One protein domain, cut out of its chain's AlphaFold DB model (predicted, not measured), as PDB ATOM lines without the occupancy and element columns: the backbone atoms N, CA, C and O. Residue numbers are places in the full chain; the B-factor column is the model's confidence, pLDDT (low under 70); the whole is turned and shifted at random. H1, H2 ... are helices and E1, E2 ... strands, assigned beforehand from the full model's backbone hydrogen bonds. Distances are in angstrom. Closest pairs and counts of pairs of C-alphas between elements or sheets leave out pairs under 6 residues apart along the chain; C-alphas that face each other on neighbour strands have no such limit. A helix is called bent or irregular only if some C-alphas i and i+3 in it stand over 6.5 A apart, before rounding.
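This is residues 831 to 919 of the 999 residues of an uncharacterized protein of Symbiodinium microadriaticum (UniProt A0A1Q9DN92). A small two-stranded hairpin, E1 and E2, makes the middle of this domain, with helix H1 running over one face of it and helix H2 across the end where E1 begins and E2 ends. Long loops make up much of the rest, and the loop between the strands, residues 876 to 887, reaches away from both helices and makes one end of the longest axis. The printed part has 89 residues, with two named helices and two named strands in the order H1, E1, E2, H2; the sheet, E1 - E2, is antiparallel. The class is mixed, helices and strands, though under half of the residues are in named elements. The whole is compact, with a radius of gyration of the C-alphas of 13.2 A and spans of 39 by 27 by 23 A.

Find C-alpha 871 at (77.279, 44.233, 168.615), where strand E1, residues 871 to 875, begins; it is 12.9 A long. Strand E2, residues 888 to 892, runs back over 13.5 A. Go back to C-alpha 831 at (63.437, 59.096, 169.939), where H1, residues 831 to 847, begins its 23.2 A. It is neither bent nor irregular, but only just: C-alphas 838 and 841 are 6.0 A apart. H2, residues 895 to 907, is 19.8 A long and ends at C-alpha 907, (68.600, 42.972, 154.102). H2 is only just irregular, with C-alphas 903 and 906 6.7 A apart.

Look first at the hairpin of E1 and E2, antiparallel at 155 degrees between directions. N 873 and O 890 are 2.8 A apart and N 875 and O 888 2.7 A, both within hydrogen-bond range. Residues 859 to 860 form a short antiparallel pairing with residues 872 to 873 of E1. From H1, the closest C-alphas to E2 are those of Glu 841 and Val 892, 6.8 A apart. From H2, the closest to E1 are those of Ala 898 and Ile 871, 5.8 A apart. H1 and H2 are close but not clearly touching, the closest C-alphas being those of Trp 838 and Val 897 at 6.5 A. They run the same way at a steep tilt of 69 degrees, only just short of about perpendicular. Of the O i to N i+4 pairs, 12 of 13 in H1 and 7 of 9 in H2 are within hydrogen-bond range.

The two C-alphas farthest apart, those of His 831 and His 882, are 40.7 A apart. The printed part has no cut. The links from H1 to E1, 23 residues, and from E1 to E2, 12 residues, are long, while that from E2 to H2 is tight. Read the B-factor column: the mean pLDDT of the printed part is 70.6, and residues 831 to 854 are under 70; H1 has a mean of 40.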
ATOM      1  N   HIS A 831      62.261  59.650 170.613       38.44
ATOM      2  CA  HIS A 831      63.437  59.096 169.939       38.44
ATOM      3  C   HIS A 831      64.426  60.154 169.434       38.44
ATOM      4  O   HIS A 831      65.461  59.766 168.912       38.44
ATOM      5  N   ILE A 832      64.168  61.459 169.591       38.34
ATOM      6  CA  ILE A 832      65.125  62.515 169.198       38.34
ATOM      7  C   ILE A 832      66.327  62.569 170.156       38.34
ATOM      8  O   ILE A 832      67.460  62.693 169.692       38.34
ATOM      9  N   ASP A 833      66.103  62.375 171.457       34.41
ATOM     10  CA  ASP A 833      67.188  62.245 172.442       34.41
ATOM     11  C   ASP A 833      68.010  60.971 172.164       34.41
ATOM     12  O   ASP A 833      69.235  61.019 172.049       34.41
ATOM     13  N   VAL A 834      67.322  59.858 171.872       37.53
ATOM     14  CA  VAL A 834      67.943  58.597 171.421       37.53
ATOM     15  C   VAL A 834      68.665  58.759 170.074       37.53
ATOM     16  O   VAL A 834      69.650  58.073 169.832       37.53
ATOM     17  N   LEU A 835      68.239  59.672 169.190       35.28
ATOM     18  CA  LEU A 835      68.919  59.949 167.915       35.28
ATOM     19  C   LEU A 835      70.260  60.673 168.126       35.28
ATOM     20  O   LEU A 835      71.175  60.530 167.311       35.28
ATOM     21  N   CYS A 836      70.381  61.439 169.213       38.12
ATOM     22  CA  CYS A 836      71.635  62.067 169.613       38.12
ATOM     23  C   CYS A 836      72.610  61.020 170.173       38.12
ATOM     24  O   CYS A 836      73.757  60.984 169.736       38.12
ATOM     25  N   GLU A 837      72.145  60.095 171.018       39.97
ATOM     26  CA  GLU A 837      72.947  58.950 171.494       39.97
ATOM     27  C   GLU A 837      73.326  57.987 170.343       39.97
ATOM     28  O   GLU A 837      74.470  57.543 170.232       39.97
ATOM     29  N   TRP A 838      72.402  57.744 169.403       43.31
ATOM     30  CA  TRP A 838      72.603  56.951 168.178       43.31
ATOM     31  C   TRP A 838      73.699  57.531 167.275       43.31
ATOM     32  O   TRP A 838      74.469  56.784 166.665       43.31
ATOM     33  N   LEU A 839      73.820  58.863 167.218       43.00
ATOM     34  CA  LEU A 839      74.925  59.520 166.528       43.00
ATOM     35  C   LEU A 839      76.263  59.337 167.245       43.00
ATOM     36  O   LEU A 839      77.279  59.362 166.562       43.00
ATOM     37  N   GLU A 840      76.325  59.151 168.561       43.44
ATOM     38  CA  GLU A 840      77.608  59.100 169.269       43.44
ATOM     39  C   GLU A 840      78.320  57.742 169.123       43.44
ATOM     40  O   GLU A 840      79.474  57.708 168.676       43.44
ATOM     41  N   GLU A 841      77.650  56.611 169.369       39.31
ATOM     42  CA  GLU A 841      78.292  55.284 169.263       39.31
ATOM     43  C   GLU A 841      78.526  54.830 167.809       39.31
ATOM     44  O   GLU A 841      79.614  54.346 167.453       39.31
ATOM     45  N   PHE A 842      77.551  55.055 166.920       41.97
ATOM     46  CA  PHE A 842      77.687  54.719 165.497       41.97
ATOM     47  C   PHE A 842      78.829  55.522 164.840       41.97
ATOM     48  O   PHE A 842      79.529  55.037 163.943       41.97
ATOM     49  N   MET A 843      79.098  56.734 165.341       48.00
ATOM     50  CA  MET A 843      80.190  57.583 164.862       48.00
ATOM     51  C   MET A 843      81.547  57.263 165.467       48.00
ATOM     52  O   MET A 843      82.534  57.417 164.755       48.00
ATOM     53  N   ILE A 844      81.656  56.776 166.707       40.78
ATOM     54  CA  ILE A 844      82.943  56.269 167.224       40.78
ATOM     55  C   ILE A 844      83.465  55.146 166.313       40.78
ATOM     56  O   ILE A 844      84.646  55.129 165.955       40.78
ATOM     57  N   THR A 845      82.561  54.289 165.840       42.16
ATOM     58  CA  THR A 845      82.844  53.193 164.903       42.16
ATOM     59  C   THR A 845      83.342  53.681 163.530       42.16
ATOM     60  O   THR A 845      84.245  53.079 162.946       42.16
ATOM     61  N   MET A 846      82.803  54.800 163.029       43.81
ATOM     62  CA  MET A 846      83.189  55.439 161.756       43.81
ATOM     63  C   MET A 846      84.415  56.366 161.866       43.81
ATOM     64  O   MET A 846      85.173  56.520 160.907       43.81
ATOM     65  N   PHE A 847      84.601  57.022 163.012       39.44
ATOM     66  CA  PHE A 847      85.630  58.042 163.234       39.44
ATOM     67  C   PHE A 847      86.951  57.443 163.744       39.44
ATOM     68  O   PHE A 847      88.015  58.071 163.658       39.44
ATOM     69  N   LEU A 848      86.926  56.187 164.195       37.94
ATOM     70  CA  LEU A 848      88.113  55.349 164.309       37.94
ATOM     71  C   LEU A 848      88.565  54.852 162.920       37.94
ATOM     72  O   LEU A 848      88.437  53.687 162.558       37.94
ATOM     73  N   GLU A 849      89.229  55.796 162.235       41.12
ATOM     74  CA  GLU A 849      90.333  55.629 161.274       41.12
ATOM     75  C   GLU A 849      90.026  55.738 159.760       41.12
ATOM     76  O   GLU A 849      89.181  55.071 159.173       41.12
ATOM     77  N   HIS A 850      90.822  56.593 159.101       39.41
ATOM     78  CA  HIS A 850      90.622  57.199 157.771       39.41
ATOM     79  C   HIS A 850      90.574  56.271 156.530       39.41
ATOM     80  O   HIS A 850      90.715  56.772 155.413       39.41
ATOM     81  N   LYS A 851      90.410  54.948 156.665       40.81
ATOM     82  CA  LYS A 851      90.457  54.012 155.519       40.81
ATOM     83  C   LYS A 851      89.410  52.888 155.499       40.81
ATOM     84  O   LYS A 851      89.316  52.208 154.478       40.81
ATOM     85  N   SER A 852      88.610  52.666 156.548       38.78
ATOM     86  CA  SER A 852      87.846  51.411 156.642       38.78
ATOM     87  C   SER A 852      86.606  51.349 155.730       38.78
ATOM     88  O   SER A 852      85.523  51.815 156.078       38.78
ATOM     89  N   ARG A 853      86.756  50.701 154.570       51.00
ATOM     90  CA  ARG A 853      85.671  50.275 153.668       51.00
ATOM     91  C   ARG A 853      85.028  48.964 154.172       51.00
ATOM     92  O   ARG A 853      85.115  47.957 153.477       51.00
ATOM     93  N   ARG A 854      84.458  48.966 155.383       61.28
ATOM     94  CA  ARG A 854      84.001  47.743 156.085       61.28
ATOM     95  C   ARG A 854      82.765  47.124 155.452       61.28
ATOM     96  O   ARG A 854      81.865  47.866 155.057       61.28
ATOM     97  N   ALA A 855      82.732  45.800 155.392       70.12
ATOM     98  CA  ALA A 855      81.606  45.012 154.904       70.12
ATOM     99  C   ALA A 855      80.637  44.670 156.053       70.12
ATOM    100  O   ALA A 855      81.008  44.775 157.219       70.12
ATOM    101  N   ALA A 856      79.405  44.254 155.753       74.00
ATOM    102  CA  ALA A 856      78.481  43.757 156.777       74.00
ATOM    103  C   ALA A 856      79.037  42.507 157.499       74.00
ATOM    104  O   ALA A 856      78.788  42.333 158.682       74.00
ATOM    105  N   SER A 857      79.897  41.720 156.842       82.88
ATOM    106  CA  SER A 857      80.660  40.610 157.437       82.88
ATOM    107  C   SER A 857      81.732  41.025 158.460       82.88
ATOM    108  O   SER A 857      82.381  40.157 159.036       82.88
ATOM    109  N   ASP A 858      81.996  42.324 158.642       86.12
ATOM    110  CA  ASP A 858      82.845  42.824 159.733       86.12
ATOM    111  C   ASP A 858      82.042  43.063 161.029       86.12
ATOM    112  O   ASP A 858      82.596  43.579 161.998       86.12
ATOM    113  N   LEU A 859      80.752  42.720 161.067       88.81
ATOM    114  CA  LEU A 859      79.904  42.782 162.257       88.81
ATOM    115  C   LEU A 859      79.578  41.373 162.750       88.81
ATOM    116  O   LEU A 859      79.285  40.495 161.946       88.81
ATOM    117  N   ALA A 860      79.595  41.202 164.069       91.00
ATOM    118  CA  ALA A 860      78.868  40.141 164.750       91.00
ATOM    119  C   ALA A 860      77.639  40.786 165.405       91.00
ATOM    120  O   ALA A 860      77.784  41.724 166.197       91.00
ATOM    121  N   LEU A 861      76.454  40.345 164.985       90.19
ATOM    122  CA  LEU A 861      75.153  40.755 165.506       90.19
ATOM    123  C   LEU A 861      74.861  40.035 166.834       90.19
ATOM    124  O   LEU A 861      75.545  39.058 167.145       90.19
ATOM    125  N   PRO A 862      73.824  40.437 167.596       89.00
ATOM    126  CA  PRO A 862      73.589  39.861 168.916       89.00
ATOM    127  C   PRO A 862      73.406  38.337 168.908       89.00
ATOM    128  O   PRO A 862      73.917  37.658 169.789       89.00
ATOM    129  N   GLY A 863      72.779  37.788 167.858       85.56
ATOM    130  CA  GLY A 863      72.614  36.341 167.662       85.56
ATOM    131  C   GLY A 863      73.847  35.581 167.142       85.56
ATOM    132  O   GLY A 863      73.790  34.357 167.046       85.56
ATOM    133  N   ASP A 864      74.950  36.264 166.812       87.94
ATOM    134  CA  ASP A 864      76.198  35.640 166.339       87.94
ATOM    135  C   ASP A 864      77.166  35.301 167.496       87.94
ATOM    136  O   ASP A 864      78.252  34.757 167.271       87.94
ATOM    137  N   HIS A 865      76.818  35.648 168.743       86.69
ATOM    138  CA  HIS A 865      77.684  35.518 169.919       86.69
ATOM    139  C   HIS A 865      76.902  35.452 171.243       86.69
ATOM    140  O   HIS A 865      75.714  35.721 171.282       86.69
ATOM    141  N   PHE A 866      77.582  35.164 172.357       83.69
ATOM    142  CA  PHE A 866      76.971  34.925 173.679       83.69
ATOM    143  C   PHE A 866      76.422  36.158 174.443       83.69
ATOM    144  O   PHE A 866      76.067  36.022 175.611       83.69
ATOM    145  N   ASP A 867      76.435  37.358 173.858       86.00
ATOM    146  CA  ASP A 867      76.089  38.629 174.526       86.00
ATOM    147  C   ASP A 867      74.878  39.273 173.813       86.00
ATOM    148  O   ASP A 867      75.044  40.150 172.969       86.00
ATOM    149  N   ASP A 868      73.668  38.778 174.106       80.06
ATOM    150  CA  ASP A 868      72.421  38.963 173.324       80.06
ATOM    151  C   ASP A 868      71.932  40.423 173.128       80.06
ATOM    152  O   ASP A 868      70.964  40.658 172.405       80.06
ATOM    153  N   GLU A 869      72.578  41.421 173.740       86.06
ATOM    154  CA  GLU A 869      72.209  42.849 173.645       86.06
ATOM    155  C   GLU A 869      73.267  43.715 172.933       86.06
ATOM    156  O   GLU A 869      73.153  44.941 172.881       86.06
ATOM    157  N   VAL A 870      74.321  43.096 172.397       88.88
ATOM    158  CA  VAL A 870      75.561  43.777 171.993       88.88
ATOM    159  C   VAL A 870      75.878  43.544 170.522       88.88
ATOM    160  O   VAL A 870      75.462  42.558 169.926       88.88
ATOM    161  N   ILE A 871      76.649  44.451 169.921       90.06
ATOM    162  CA  ILE A 871      77.279  44.233 168.615       90.06
ATOM    163  C   ILE A 871      78.791  44.407 168.724       90.06
ATOM    164  O   ILE A 871      79.279  45.391 169.289       90.06
ATOM    165  N   TYR A 872      79.546  43.491 168.113       90.94
ATOM    166  CA  TYR A 872      80.993  43.642 167.946       90.94
ATOM    167  C   TYR A 872      81.336  43.998 166.500       90.94
ATOM    168  O   TYR A 872      81.077  43.247 165.563       90.94
ATOM    169  N   VAL A 873      81.990  45.147 166.323       89.56
ATOM    170  CA  VAL A 873      82.461  45.632 165.022       89.56
ATOM    171  C   VAL A 873      83.943  45.331 164.862       89.56
ATOM    172  O   VAL A 873      84.791  45.979 165.484       89.56
ATOM    173  N   ARG A 874      84.288  44.388 163.988       88.75
ATOM    174  CA  ARG A 874      85.672  44.063 163.639       88.75
ATOM    175  C   ARG A 874      86.334  45.225 162.893       88.75
ATOM    176  O   ARG A 874      85.742  45.914 162.062       88.75
ATOM    177  N   MET A 875      87.603  45.454 163.209       83.50
ATOM    178  CA  MET A 875      88.471  46.455 162.597       83.50
ATOM    179  C   MET A 875      89.644  45.718 161.947       83.50
ATOM    180  O   MET A 875      90.655  45.461 162.599       83.50
ATOM    181  N   GLY A 876      89.496  45.344 160.673       78.38
ATOM    182  CA  GLY A 876      90.500  44.550 159.947       78.38
ATOM    183  C   GLY A 876      91.753  45.317 159.495       78.38
ATOM    184  O   GLY A 876      92.708  44.705 159.033       78.38
ATOM    185  N   GLN A 877      91.768  46.651 159.593       79.00
ATOM    186  CA  GLN A 877      92.939  47.480 159.264       79.00
ATOM    187  C   GLN A 877      93.100  48.650 160.250       79.00
ATOM    188  O   GLN A 877      92.870  49.803 159.872       79.00
ATOM    189  N   PRO A 878      93.487  48.392 161.514       77.62
ATOM    190  CA  PRO A 878      93.700  49.467 162.465       77.62
ATOM    191  C   PRO A 878      94.898  50.343 162.051       77.62
ATOM    192  O   PRO A 878      95.950  49.849 161.650       77.62
ATOM    193  N   LYS A 879      94.804  51.666 162.218       70.81
ATOM    194  CA  LYS A 879      95.903  52.647 162.023       70.81
ATOM    195  C   LYS A 879      97.100  52.333 162.917       70.81
ATOM    196  O   LYS A 879      98.225  52.738 162.633       70.81
ATOM    197  N   THR A 880      96.845  51.632 164.018       73.62
ATOM    198  CA  THR A 880      97.851  51.148 164.958       73.62
ATOM    199  C   THR A 880      98.338  49.724 164.667       73.62
ATOM    200  O   THR A 880      99.193  49.272 165.414       73.62
ATOM    201  N   ARG A 881      97.924  49.053 163.571       76.50
ATOM    202  CA  ARG A 881      98.332  47.667 163.219       76.50
ATOM    203  C   ARG A 881      99.845  47.417 163.226       76.50
ATOM    204  O   ARG A 881     100.283  46.322 163.521       76.50
ATOM    205  N   HIS A 882     100.642  48.445 162.925       74.38
ATOM    206  CA  HIS A 882     102.109  48.377 162.908       74.38
ATOM    207  C   HIS A 882     102.760  48.603 164.293       74.38
ATOM    208  O   HIS A 882     103.974  48.747 164.386       74.38
ATOM    209  N   ARG A 883     101.965  48.789 165.360       72.56
ATOM    210  CA  ARG A 883     102.414  49.173 166.720       72.56
ATOM    211  C   ARG A 883     101.518  48.631 167.853       72.56
ATOM    212  O   ARG A 883     101.675  49.057 168.995       72.56
ATOM    213  N   ALA A 884     100.519  47.820 167.523       72.62
ATOM    214  CA  ALA A 884      99.466  47.284 168.386       72.62
ATOM    215  C   ALA A 884      98.770  46.129 167.636       72.62
ATOM    216  O   ALA A 884      99.142  45.831 166.503       72.62
ATOM    217  N   ALA A 885      97.741  45.519 168.233       74.50
ATOM    218  CA  ALA A 885      97.022  44.380 167.655       74.50
ATOM    219  C   ALA A 885      96.616  44.589 166.178       74.50
ATOM    220  O   ALA A 885      96.010  45.611 165.829       74.50
ATOM    221  N   ALA A 886      96.936  43.593 165.343       77.25
ATOM    222  CA  ALA A 886      96.715  43.594 163.894       77.25
ATOM    223  C   ALA A 886      95.227  43.633 163.506       77.25
ATOM    224  O   ALA A 886      94.870  44.225 162.491       77.25
ATOM    225  N   SER A 887      94.362  43.059 164.343       80.31
ATOM    226  CA  SER A 887      92.911  43.249 164.312       80.31
ATOM    227  C   SER A 887      92.445  43.825 165.643       80.31
ATOM    228  O   SER A 887      92.978  43.494 166.701       80.31
ATOM    229  N   GLN A 888      91.439  44.693 165.598       85.06
ATOM    230  CA  GLN A 888      90.788  45.256 166.786       85.06
ATOM    231  C   GLN A 888      89.272  45.092 166.653       85.06
ATOM    232  O   GLN A 888      88.777  44.755 165.580       85.06
ATOM    233  N   HIS A 889      88.521  45.342 167.722       87.25
ATOM    234  CA  HIS A 889      87.058  45.402 167.676       87.25
ATOM    235  C   HIS A 889      86.536  46.631 168.432       87.25
ATOM    236  O   HIS A 889      87.234  47.186 169.288       87.25
ATOM    237  N   VAL A 890      85.312  47.047 168.134       86.50
ATOM    238  CA  VAL A 890      84.523  47.991 168.940       86.50
ATOM    239  C   VAL A 890      83.312  47.229 169.462       86.50
ATOM    240  O   VAL A 890      82.687  46.508 168.692       86.50
ATOM    241  N   ARG A 891      83.019  47.358 170.758       87.88
ATOM    242  CA  ARG A 891      81.766  46.899 171.368       87.88
ATOM    243  C   ARG A 891      80.772  48.058 171.283       87.88
ATOM    244  O   ARG A 891      81.156  49.177 171.614       87.88
ATOM    245  N   VAL A 892      79.561  47.777 170.826       86.75
ATOM    246  CA  VAL A 892      78.409  48.685 170.837       86.75
ATOM    247  C   VAL A 892      77.392  48.046 171.771       86.75
ATOM    248  O   VAL A 892      76.854  46.987 171.448       86.75
ATOM    249  N   ASP A 893      77.214  48.628 172.955       84.62
ATOM    250  CA  ASP A 893      76.387  48.076 174.037       84.62
ATOM    251  C   ASP A 893      75.105  48.871 174.318       84.62
ATOM    252  O   ASP A 893      74.386  48.556 175.262       84.62
ATOM    253  N   HIS A 894      74.761  49.850 173.475       82.69
ATOM    254  CA  HIS A 894      73.436  50.459 173.517       82.69
ATOM    255  C   HIS A 894      72.367  49.543 172.867       82.69
ATOM    256  O   HIS A 894      72.379  49.370 171.639       82.69
ATOM    257  N   PRO A 895      71.377  49.012 173.619       79.62
ATOM    258  CA  PRO A 895      70.465  47.970 173.129       79.62
ATOM    259  C   PRO A 895      69.581  48.446 171.967       79.62
ATOM    260  O   PRO A 895      69.309  47.697 171.030       79.62
ATOM    261  N   GLY A 896      69.194  49.728 171.958       79.75
ATOM    262  CA  GLY A 896      68.449  50.320 170.842       79.75
ATOM    263  C   GLY A 896      69.263  50.437 169.545       79.75
ATOM    264  O   GLY A 896      68.685  50.413 168.461       79.75
ATOM    265  N   VAL A 897      70.598  50.530 169.634       78.12
ATOM    266  CA  VAL A 897      71.481  50.518 168.454       78.12
ATOM    267  C   VAL A 897      71.702  49.077 167.999       78.12
ATOM    268  O   VAL A 897      71.595  48.806 166.806       78.12
ATOM    269  N   ALA A 898      71.940  48.153 168.937       82.69
ATOM    270  CA  ALA A 898      72.072  46.724 168.658       82.69
ATOM    271  C   ALA A 898      70.843  46.161 167.918       82.69
ATOM    272  O   ALA A 898      70.997  45.609 166.829       82.69
ATOM    273  N   SER A 899      69.630  46.393 168.439       83.38
ATOM    274  CA  SER A 899      68.379  45.993 167.775       83.38
ATOM    275  C   SER A 899      68.260  46.609 166.381       83.38
ATOM    276  O   SER A 899      68.105  45.885 165.407       83.38
ATOM    277  N   TRP A 900      68.413  47.933 166.248       80.31
ATOM    278  CA  TRP A 900      68.235  48.610 164.959       80.31
ATOM    279  C   TRP A 900      69.223  48.130 163.883       80.31
ATOM    280  O   TRP A 900      68.852  47.954 162.721       80.31
ATOM    281  N   VAL A 901      70.486  47.890 164.248       81.50
ATOM    282  CA  VAL A 901      71.485  47.337 163.322       81.50
ATOM    283  C   VAL A 901      71.134  45.891 162.944       81.50
ATOM    284  O   VAL A 901      71.256  45.537 161.768       81.50
ATOM    285  N   ALA A 902      70.657  45.084 163.898       83.00
ATOM    286  CA  ALA A 902      70.177  43.725 163.656       83.00
ATOM    287  C   ALA A 902      68.889  43.669 162.810       83.00
ATOM    288  O   ALA A 902      68.708  42.705 162.075       83.00
ATOM    289  N   ASP A 903      68.045  44.705 162.834       82.81
ATOM    290  CA  ASP A 903      66.847  44.814 161.988       82.81
ATOM    291  C   ASP A 903      67.187  45.250 160.548       82.81
ATOM    292  O   ASP A 903      66.613  44.760 159.573       82.81
ATOM    293  N   VAL A 904      68.135  46.182 160.384       78.25
ATOM    294  CA  VAL A 904      68.461  46.776 159.075       78.25
ATOM    295  C   VAL A 904      69.409  45.902 158.249       78.25
ATOM    296  O   VAL A 904      69.248  45.793 157.028       78.25
ATOM    297  N   LEU A 905      70.411  45.277 158.872       80.38
ATOM    298  CA  LEU A 905      71.477  44.584 158.138       80.38
ATOM    299  C   LEU A 905      71.158  43.212 157.526       80.38
ATOM    300  O   LEU A 905      71.813  42.913 156.530       80.38
ATOM    301  N   PRO A 906      70.176  42.406 157.972       79.88
ATOM    302  CA  PRO A 906      69.822  41.157 157.285       79.88
ATOM    303  C   PRO A 906      69.411  41.366 155.819       79.88
ATOM    304  O   PRO A 906      69.613  40.493 154.979       79.88
ATOM    305  N   SER A 907      68.901  42.558 155.482       77.06
ATOM    306  CA  SER A 907      68.600  42.972 154.102       77.06
ATOM    307  C   SER A 907      69.842  43.320 153.256       77.06
ATOM    308  O   SER A 907      69.751  43.516 152.040       77.06
ATOM    309  N   THR A 908      71.014  43.431 153.884       74.81
ATOM    310  CA  THR A 908      72.268  43.894 153.283       74.81
ATOM    311  C   THR A 908      73.229  42.714 153.089       74.81
ATOM    312  O   THR A 908      73.666  42.119 154.070       74.81
ATOM    313  N   PRO A 909      73.635  42.381 151.845       80.81
ATOM    314  CA  PRO A 909      74.565  41.281 151.594       80.81
ATOM    315  C   PRO A 909      75.869  41.409 152.389       80.81
ATOM    316  O   PRO A 909      76.454  42.489 152.430       80.81
ATOM    317  N   ALA A 910      76.378  40.299 152.931       76.94
ATOM    318  CA  ALA A 910      77.543  40.272 153.824       76.94
ATOM    319  C   ALA A 910      78.782  41.028 153.286       76.94
ATOM    320  O   ALA A 910      79.487  41.686 154.041       76.94
ATOM    321  N   TRP A 911      79.029  40.997 151.972       78.69
ATOM    322  CA  TRP A 911      80.148  41.688 151.310       78.69
ATOM    323  C   TRP A 911      79.915  43.188 151.050       78.69
ATOM    324  O   TRP A 911      80.848  43.913 150.688       78.69
ATOM    325  N   ARG A 912      78.676  43.675 151.170       75.12
ATOM    326  CA  ARG A 912      78.312  45.076 150.927       75.12
ATOM    327  C   ARG A 912      78.734  45.923 152.119       75.12
ATOM    328  O   ARG A 912      78.668  45.487 153.264       75.12
ATOM    329  N   LYS A 913      79.169  47.156 151.857       77.75
ATOM    330  CA  LYS A 913      79.607  48.046 152.932       77.75
ATOM    331  C   LYS A 913      78.426  48.599 153.707       77.75
ATOM    332  O   LYS A 913      77.448  49.028 153.095       77.75
ATOM    333  N   ILE A 914      78.602  48.697 155.024       75.81
ATOM    334  CA  ILE A 914      77.676  49.377 155.944       75.81
ATOM    335  C   ILE A 914      77.476  50.836 155.487       75.81
ATOM    336  O   ILE A 914      76.361  51.344 155.440       75.81
ATOM    337  N   TRP A 915      78.559  51.488 155.044       78.69
ATOM    338  CA  TRP A 915      78.527  52.808 154.419       78.69
ATOM    339  C   TRP A 915      79.206  52.801 153.041       78.69
ATOM    340  O   TRP A 915      80.396  52.508 152.906       78.69
ATOM    341  N   ASN A 916      78.449  53.165 152.001       76.94
ATOM    342  CA  ASN A 916      78.928  53.210 150.612       76.94
ATOM    343  C   ASN A 916      79.427  54.598 150.154       76.94
ATOM    344  O   ASN A 916      79.973  54.714 149.057       76.94
ATOM    345  N   GLY A 917      79.245  55.651 150.958       77.06
ATOM    346  CA  GLY A 917      79.626  57.022 150.599       77.06
ATOM    347  C   GLY A 917      81.110  57.347 150.825       77.06
ATOM    348  O   GLY A 917      81.833  56.646 151.529       77.06
ATOM    349  N   SER A 918      81.571  58.466 150.262       79.88
ATOM    350  CA  SER A 918      82.885  59.039 150.591       79.88
ATOM    351  C   SER A 918      82.860  59.770 151.941       79.88
ATOM    352  O   SER A 918      81.790  60.084 152.461       79.88
ATOM    353  N   TRP A 919      84.033  60.120 152.483       76.31
ATOM    354  CA  TRP A 919      84.128  60.987 153.668       76.31
ATOM    355  C   TRP A 919      83.464  62.357 153.456       76.31
ATOM    356  O   TRP A 919      82.816  62.877 154.357       76.31
TER     357      TRP A 919